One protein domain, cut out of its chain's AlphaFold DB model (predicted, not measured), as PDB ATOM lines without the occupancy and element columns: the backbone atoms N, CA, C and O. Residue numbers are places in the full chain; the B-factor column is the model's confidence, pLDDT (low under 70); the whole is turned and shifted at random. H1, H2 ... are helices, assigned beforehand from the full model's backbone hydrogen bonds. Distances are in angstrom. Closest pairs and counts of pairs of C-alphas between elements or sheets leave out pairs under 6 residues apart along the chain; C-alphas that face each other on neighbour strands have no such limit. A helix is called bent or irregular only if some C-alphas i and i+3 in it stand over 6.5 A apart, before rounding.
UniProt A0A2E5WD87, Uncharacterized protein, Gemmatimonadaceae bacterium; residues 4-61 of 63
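What this domain is: This is residues 4 to 61 of the 63 residues of an uncharacterized protein of Gemmatimonadaceae bacterium (UniProt A0A2E5WD87). This is a flat, U-shaped fold of short helices: H2, continued past a one-residue link by H3, makes one leg, the chain turns round through residues 36 to 44, and H4 comes back beside H2, running the opposite way. Before the U, the short H1 lies near H4 and a long stretch without a named element, residues 8 to 20, leads over to the start of H2; after it, the short H5 lies at the end of the long axis away from the turn. The printed part has 58 residues with five named helices, H1 to H5 in chain order, and no named strand; its class is all helix. It is only just loose, close to compact, with a radius of gyration of the C-alphas of 12.8 A, and its C-alphas span 41 by 29 by 13 A.

How they stand to each other: Begin at H1, residues 4 to 7, and look across to H4, residues 45 to 52: the two are close but not clearly touching, and their closest C-alphas, those of Leu 7 and Ala 47, are 6.9 A apart. Next take H2, residues 21 to 29, which touches H4; their closest C-alphas, those of Arg 29 and Ile 48, are 6.9 A apart. H2 and H4 stand at a shallow tilt of 25 degrees and run opposite ways. H3, residues 31 to 35, and H2 meet only through their link, Arg 30. H3 is only just irregular, with C-alphas 31 and 34 6.7 A apart. H5, residues 56 to 60, touches no helix and is apart from H4. Along the backbone, H2, H4 and H5 have each O i to N i+4 pair within hydrogen-bond range; H3 has 0 of 1, with 1 of 2 O i to N i+3 pairs within range, and H1 is too short for an i to i+4 pair.

Where its parts are: Find C-alpha 4 at (390.433, 479.485, 403.823), where H1 begins and runs to residue 7. Go on to C-alpha 21 at (414.355, 481.854, 397.470); from there H2 runs 12.6 A to C-alpha 29. H3 follows from residue 31 to 35, 8.4 A long. H4 covers 10.7 A from residue 45 to 52. H5 runs from residue 56 to C-alpha 60 at (404.961, 491.967, 411.144).

The domain as a whole: The two C-alphas farthest apart, those of Gly 37 and Gly 61, are 41.9 A apart. The printed part has no cut. The link from H1 to H2 is long, with 13 residues. The mean pLDDT of the printed part is 94.9; look at residues 4 to 5 for the two that are under 70.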
ATOM      1  N   ALA A   4     390.012 478.151 404.252       60.16
ATOM      2  CA  ALA A   4     390.433 479.485 403.823       60.16
ATOM      3  C   ALA A   4     390.919 480.384 404.979       60.16
ATOM      4  O   ALA A   4     391.721 481.277 404.752       60.16
ATOM      5  N   HIS A   5     390.485 480.126 406.220       69.31
ATOM      6  CA  HIS A   5     390.826 480.929 407.411       69.31
ATOM      7  C   HIS A   5     392.105 480.503 408.157       69.31
ATOM      8  O   HIS A   5     392.349 480.959 409.282       69.31
ATOM      9  N   VAL A   6     392.852 479.533 407.626       85.38
ATOM     10  CA  VAL A   6     394.146 479.129 408.203       85.38
ATOM     11  C   VAL A   6     395.302 479.582 407.317       85.38
ATOM     12  O   VAL A   6     396.335 479.999 407.835       85.38
ATOM     13  N   LEU A   7     395.136 479.523 405.993       89.38
ATOM     14  CA  LEU A   7     396.205 479.848 405.046       89.38
ATOM     15  C   LEU A   7     396.547 481.344 405.006       89.38
ATOM     16  O   LEU A   7     397.665 481.687 404.637       89.38
ATOM     17  N   ASP A   8     395.649 482.226 405.444       89.38
ATOM     18  CA  ASP A   8     395.880 483.667 405.650       89.38
ATOM     19  C   ASP A   8     396.871 483.973 406.790       89.38
ATOM     20  O   ASP A   8     397.423 485.067 406.854       89.38
ATOM     21  N   LYS A   9     397.144 482.995 407.663       90.81
ATOM     22  CA  LYS A   9     398.066 483.124 408.808       90.81
ATOM     23  C   LYS A   9     399.466 482.575 408.541       90.81
ATOM     24  O   LYS A   9     400.315 482.618 409.428       90.81
ATOM     25  N   ILE A  10     399.701 482.013 407.360       94.44
ATOM     26  CA  ILE A  10     400.997 481.446 406.971       94.44
ATOM     27  C   ILE A  10     401.865 482.540 406.340       94.44
ATOM     28  O   ILE A  10     401.364 483.353 405.574       94.44
ATOM     29  N   LEU A  11     403.162 482.575 406.634       96.25
ATOM     30  CA  LEU A  11     404.109 483.501 406.002       96.25
ATOM     31  C   LEU A  11     405.163 482.710 405.224       96.25
ATOM     32  O   LEU A  11     405.533 481.608 405.635       96.25
ATOM     33  N   PHE A  12     405.632 483.271 404.110       97.25
ATOM     34  CA  PHE A  12     406.718 482.704 403.314       97.25
ATOM     35  C   PHE A  12     408.074 482.873 404.019       97.25
ATOM     36  O   PHE A  12     408.360 483.922 404.595       97.25
ATOM     37  N   GLY A  13     408.933 481.853 403.942       96.81
ATOM     38  CA  GLY A  13     410.301 481.891 404.459       96.81
ATOM     39  C   GLY A  13     411.147 480.749 403.896       96.81
ATOM     40  O   GLY A  13     410.635 479.653 403.689       96.81
ATOM     41  N   THR A  14     412.434 481.010 403.643       97.44
ATOM     42  CA  THR A  14     413.317 480.096 402.887       97.44
ATOM     43  C   THR A  14     414.244 479.249 403.748       97.44
ATOM     44  O   THR A  14     414.925 478.374 403.234       97.44
ATOM     45  N   ASP A  15     414.347 479.523 405.048       96.44
ATOM     46  CA  ASP A  15     415.360 478.883 405.903       96.44
ATOM     47  C   ASP A  15     416.806 479.072 405.377       96.44
ATOM     48  O   ASP A  15     417.627 478.158 405.363       96.44
ATOM     49  N   TRP A  16     417.140 480.274 404.889       95.81
ATOM     50  CA  TRP A  16     418.512 480.612 404.488       95.81
ATOM     51  C   TRP A  16     419.468 480.530 405.706       95.81
ATOM     52  O   TRP A  16     419.142 481.100 406.752       95.81
ATOM     53  N   PRO A  17     420.655 479.884 405.616       96.38
ATOM     54  CA  PRO A  17     421.362 479.466 404.402       96.38
ATOM     55  C   PRO A  17     421.195 478.003 403.968       96.38
ATOM     56  O   PRO A  17     422.051 477.482 403.259       96.38
ATOM     57  N   ILE A  18     420.135 477.322 404.404       98.00
ATOM     58  CA  ILE A  18     419.882 475.927 404.029       98.00
ATOM     59  C   ILE A  18     419.219 475.828 402.651       98.00
ATOM     60  O   ILE A  18     419.622 474.967 401.872       98.00
ATOM     61  N   THR A  19     418.252 476.703 402.335       97.94
ATOM     62  CA  THR A  19     417.629 476.775 400.995       97.94
ATOM     63  C   THR A  19     417.537 478.204 400.456       97.94
ATOM     64  O   THR A  19     417.552 479.176 401.220       97.94
ATOM     65  N   ASP A  20     417.445 478.321 399.129       97.94
ATOM     66  CA  ASP A  20     417.357 479.590 398.395       97.94
ATOM     67  C   ASP A  20     415.913 479.992 398.054       97.94
ATOM     68  O   ASP A  20     415.027 479.150 397.925       97.94
ATOM     69  N   VAL A  21     415.684 481.290 397.805       97.75
ATOM     70  CA  VAL A  21     414.355 481.854 397.470       97.75
ATOM     71  C   VAL A  21     413.679 481.117 396.313       97.75
ATOM     72  O   VAL A  21     412.535 480.688 396.448       97.75
ATOM     73  N   THR A  22     414.377 480.961 395.185       98.25
ATOM     74  CA  THR A  22     413.829 480.290 393.996       98.25
ATOM     75  C   THR A  22     413.475 478.838 394.298       98.25
ATOM     76  O   THR A  22     412.399 478.383 393.928       98.25
ATOM     77  N   GLU A  23     414.342 478.133 395.028       98.00
ATOM     78  CA  GLU A  23     414.125 476.733 395.392       98.00
ATOM     79  C   GLU A  23     412.907 476.572 396.314       98.00
ATOM     80  O   GLU A  23     412.062 475.710 396.072       98.00
ATOM     81  N   THR A  24     412.767 477.421 397.339       98.31
ATOM     82  CA  THR A  24     411.601 477.383 398.231       98.31
ATOM     83  C   THR A  24     410.303 477.640 397.459       98.31
ATOM     84  O   THR A  24     409.327 476.914 397.651       98.31
ATOM     85  N   ILE A  25     410.283 478.637 396.567       98.44
ATOM     86  CA  ILE A  25     409.110 478.962 395.735       98.44
ATOM     87  C   ILE A  25     408.740 477.777 394.837       98.44
ATOM     88  O   ILE A  25     407.578 477.361 394.807       98.44
ATOM     89  N   ASP A  26     409.718 477.206 394.136       98.31
ATOM     90  CA  ASP A  26     409.495 476.083 393.226       98.31
ATOM     91  C   ASP A  26     408.969 474.848 393.974       98.31
ATOM     92  O   ASP A  26     408.053 474.172 393.500       98.31
ATOM     93  N   HIS A  27     409.479 474.575 395.178       97.00
ATOM     94  CA  HIS A  27     408.979 473.489 396.020       97.00
ATOM     95  C   HIS A  27     407.570 473.748 396.564       97.00
ATOM     96  O   HIS A  27     406.751 472.827 396.567       97.00
ATOM     97  N   MET A  28     407.239 474.979 396.969       97.44
ATOM     98  CA  MET A  28     405.883 475.321 397.416       97.44
ATOM     99  C   MET A  28     404.843 475.109 396.310       97.44
ATOM    100  O   MET A  28     403.781 474.543 396.567       97.44
ATOM    101  N   ARG A  29     405.167 475.466 395.063       97.75
ATOM    102  CA  ARG A  29     404.295 475.237 393.894       97.75
ATOM    103  C   ARG A  29     404.054 473.759 393.585       97.75
ATOM    104  O   ARG A  29     403.083 473.418 392.916       97.75
ATOM    105  N   ARG A  30     404.913 472.879 394.101       98.00
ATOM    106  CA  ARG A  30     404.855 471.418 393.940       98.00
ATOM    107  C   ARG A  30     404.358 470.688 395.190       98.00
ATOM    108  O   ARG A  30     404.471 469.469 395.274       98.00
ATOM    109  N   VAL A  31     403.777 471.400 396.165       95.69
ATOM    110  CA  VAL A  31     403.315 470.810 397.439       95.69
ATOM    111  C   VAL A  31     402.335 469.644 397.253       95.69
ATOM    112  O   VAL A  31     402.298 468.726 398.069       95.69
ATOM    113  N   ASN A  32     401.565 469.649 396.161       97.56
ATOM    114  CA  ASN A  32     400.578 468.615 395.862       97.56
ATOM    115  C   ASN A  32     401.171 467.332 395.255       97.56
ATOM    116  O   ASN A  32     400.470 466.324 395.198       97.56
ATOM    117  N   ASP A  33     402.444 467.317 394.855       97.94
ATOM    118  CA  ASP A  33     403.068 466.142 394.233       97.94
ATOM    119  C   ASP A  33     403.065 464.927 395.176       97.94
ATOM    120  O   ASP A  33     402.896 463.791 394.743       97.94
ATOM    121  N   ILE A  34     403.184 465.151 396.490       96.81
ATOM    122  CA  ILE A  34     403.195 464.068 397.489       96.81
ATOM    123  C   ILE A  34     401.864 463.306 397.575       96.81
ATOM    124  O   ILE A  34     401.839 462.155 398.011       96.81
ATOM    125  N   VAL A  35     400.754 463.938 397.184       97.25
ATOM    126  CA  VAL A  35     399.416 463.330 397.231       97.25
ATOM    127  C   VAL A  35     398.949 462.811 395.870       97.25
ATOM    128  O   VAL A  35     397.838 462.278 395.778       97.25
ATOM    129  N   GLU A  36     399.777 462.921 394.827       97.44
ATOM    130  CA  GLU A  36     399.462 462.425 393.488       97.44
ATOM    131  C   GLU A  36     399.104 460.925 393.520       97.44
ATOM    132  O   GLU A  36     399.760 460.108 394.165       97.44
ATOM    133  N   GLY A  37     398.013 460.553 392.843       97.50
ATOM    134  CA  GLY A  37     397.536 459.166 392.794       97.50
ATOM    135  C   GLY A  37     396.859 458.660 394.076       97.50
ATOM    136  O   GLY A  37     396.494 457.486 394.146       97.50
ATOM    137  N   THR A  38     396.654 459.517 395.080       97.38
ATOM    138  CA  THR A  38     395.941 459.178 396.324       97.38
ATOM    139  C   THR A  38     394.530 459.786 396.363       97.38
ATOM    140  O   THR A  38     394.134 460.538 395.476       97.38
ATOM    141  N   GLN A  39     393.748 459.465 397.401       97.06
ATOM    142  CA  GLN A  39     392.464 460.132 397.687       97.06
ATOM    143  C   GLN A  39     392.597 461.282 398.701       97.06
ATOM    144  O   GLN A  39     391.593 461.744 399.246       97.06
ATOM    145  N   LEU A  40     393.822 461.712 399.011       97.25
ATOM    146  CA  LEU A  40     394.050 462.817 399.936       97.25
ATOM    147  C   LEU A  40     393.656 464.158 399.289       97.25
ATOM    148  O   LEU A  40     393.719 464.300 398.067       97.25
ATOM    149  N   PRO A  41     393.222 465.145 400.092       93.88
ATOM    150  CA  PRO A  41     392.905 466.468 399.581       93.88
ATOM    151  C   PRO A  41     394.163 467.182 399.075       93.88
ATOM    152  O   PRO A  41     395.243 467.032 399.645       93.88
ATOM    153  N   ILE A  42     393.981 468.005 398.047       94.00
ATOM    154  CA  ILE A  42     395.001 468.924 397.536       94.00
ATOM    155  C   ILE A  42     394.909 470.284 398.232       94.00
ATOM    156  O   ILE A  42     393.845 470.678 398.723       94.00
ATOM    157  N   VAL A  43     396.019 471.014 398.239       93.12
ATOM    158  CA  VAL A  43     396.072 472.431 398.600       93.12
ATOM    159  C   VAL A  43     395.746 473.276 397.367       93.12
ATOM    160  O   VAL A  43     396.189 472.963 396.262       93.12
ATOM    161  N   ASP A  44     394.967 474.337 397.558       92.69
ATOM    162  CA  ASP A  44     394.653 475.315 396.514       92.69
ATOM    163  C   ASP A  44     395.917 476.082 396.086       92.69
ATOM    164  O   ASP A  44     396.605 476.661 396.930       92.69
ATOM    165  N   LEU A  45     396.230 476.076 394.787       93.88
ATOM    166  CA  LEU A  45     397.431 476.721 394.247       93.88
ATOM    167  C   LEU A  45     397.353 478.249 394.331       93.88
ATOM    168  O   LEU A  45     398.371 478.882 394.599       93.88
ATOM    169  N   ASP A  46     396.161 478.840 394.216       94.81
ATOM    170  CA  ASP A  46     396.000 480.290 394.373       94.81
ATOM    171  C   ASP A  46     396.284 480.710 395.824       94.81
ATOM    172  O   ASP A  46     396.853 481.770 396.091       94.81
ATOM    173  N   ALA A  47     395.953 479.844 396.788       93.75
ATOM    174  CA  ALA A  47     396.280 480.074 398.190       93.75
ATOM    175  C   ALA A  47     397.788 479.948 398.474       93.75
ATOM    176  O   ALA A  47     398.287 480.636 399.364       93.75
ATOM    177  N   ILE A  48     398.514 479.107 397.726       95.81
ATOM    178  CA  ILE A  48     399.981 479.024 397.791       95.81
ATOM    179  C   ILE A  48     400.618 480.317 397.275       95.81
ATOM    180  O   ILE A  48     401.455 480.891 397.974       95.81
ATOM    181  N   GLU A  49     400.188 480.831 396.120       96.94
ATOM    182  CA  GLU A  49     400.701 482.109 395.603       96.94
ATOM    183  C   GLU A  49     400.375 483.267 396.561       96.94
ATOM    184  O   GLU A  49     401.242 484.080 396.873       96.94
ATOM    185  N   ALA A  50     399.180 483.272 397.163       96.38
ATOM    186  CA  ALA A  50     398.806 484.266 398.170       96.38
ATOM    187  C   ALA A  50     399.656 484.216 399.457       96.38
ATOM    188  O   ALA A  50     399.620 485.173 400.236       96.38
ATOM    189  N   ILE A  51     400.360 483.112 399.736       96.38
ATOM    190  CA  ILE A  51     401.358 483.026 400.817       96.38
ATOM    191  C   ILE A  51     402.697 483.598 400.343       96.38
ATOM    192  O   ILE A  51     403.325 484.344 401.090       96.38
ATOM    193  N   ILE A  52     403.118 483.264 399.117       97.50
ATOM    194  CA  ILE A  52     404.391 483.702 398.520       97.50
ATOM    195  C   ILE A  52     404.427 485.228 398.353       97.50
ATOM    196  O   ILE A  52     405.425 485.861 398.686       97.50
ATOM    197  N   GLU A  53     403.335 485.827 397.879       97.12
ATOM    198  CA  GLU A  53     403.243 487.264 397.573       97.12
ATOM    199  C   GLU A  53     402.803 488.124 398.769       97.12
ATOM    200  O   GLU A  53     402.606 489.335 398.646       97.12
ATOM    201  N   ARG A  54     402.606 487.513 399.940       96.25
ATOM    202  CA  ARG A  54     402.054 488.192 401.111       96.25
ATOM    203  C   ARG A  54     402.985 489.289 401.616       96.25
ATOM    204  O   ARG A  54     404.164 489.034 401.867       96.25
ATOM    205  N   ASP A  55     402.416 490.465 401.886       96.44
ATOM    206  CA  ASP A  55     403.110 491.557 402.575       96.44
ATOM    207  C   ASP A  55     403.428 491.177 404.027       96.44
ATOM    208  O   ASP A  55     402.700 491.466 404.975       96.44
ATOM    209  N   SER A  56     404.536 490.465 404.189       95.50
ATOM    210  CA  SER A  56     404.982 489.968 405.484       95.50
ATOM    211  C   SER A  56     405.578 491.087 406.335       95.50
ATOM    212  O   SER A  56     405.492 491.015 407.556       95.50
ATOM    213  N   LEU A  57     406.149 492.131 405.724       95.94
ATOM    214  CA  LEU A  57     406.746 493.246 406.465       95.94
ATOM    215  C   LEU A  57     405.662 494.089 407.141       95.94
ATOM    216  O   LEU A  57     405.753 494.323 408.348       95.94
ATOM    217  N   GLY A  58     404.607 494.446 406.401       97.06
ATOM    218  CA  GLY A  58     403.452 495.155 406.945       97.06
ATOM    219  C   GLY A  58     402.727 494.342 408.021       97.06
ATOM    220  O   GLY A  58     402.406 494.863 409.090       97.06
ATOM    221  N   LEU A  59     402.541 493.032 407.808       95.06
ATOM    222  CA  LEU A  59     401.915 492.143 408.801       95.06
ATOM    223  C   LEU A  59     402.734 491.984 410.088       95.06
ATOM    224  O   LEU A  59     402.158 491.767 411.156       95.06
ATOM    225  N   LEU A  60     404.061 492.066 409.996       95.88
ATOM    226  CA  LEU A  60     404.961 491.967 411.144       95.88
ATOM    227  C   LEU A  60     405.262 493.329 411.790       95.88
ATOM    228  O   LEU A  60     405.825 493.355 412.884       95.88
ATOM    229  N   GLY A  61     404.880 494.445 411.160       97.69
ATOM    230  CA  GLY A  61     405.138 495.797 411.661       97.69
ATOM    231  C   GLY A  61     406.624 496.160 411.676       97.69
ATOM    232  O   GLY A  61     407.091 496.784 412.629       97.69
TER     233      GLY A  61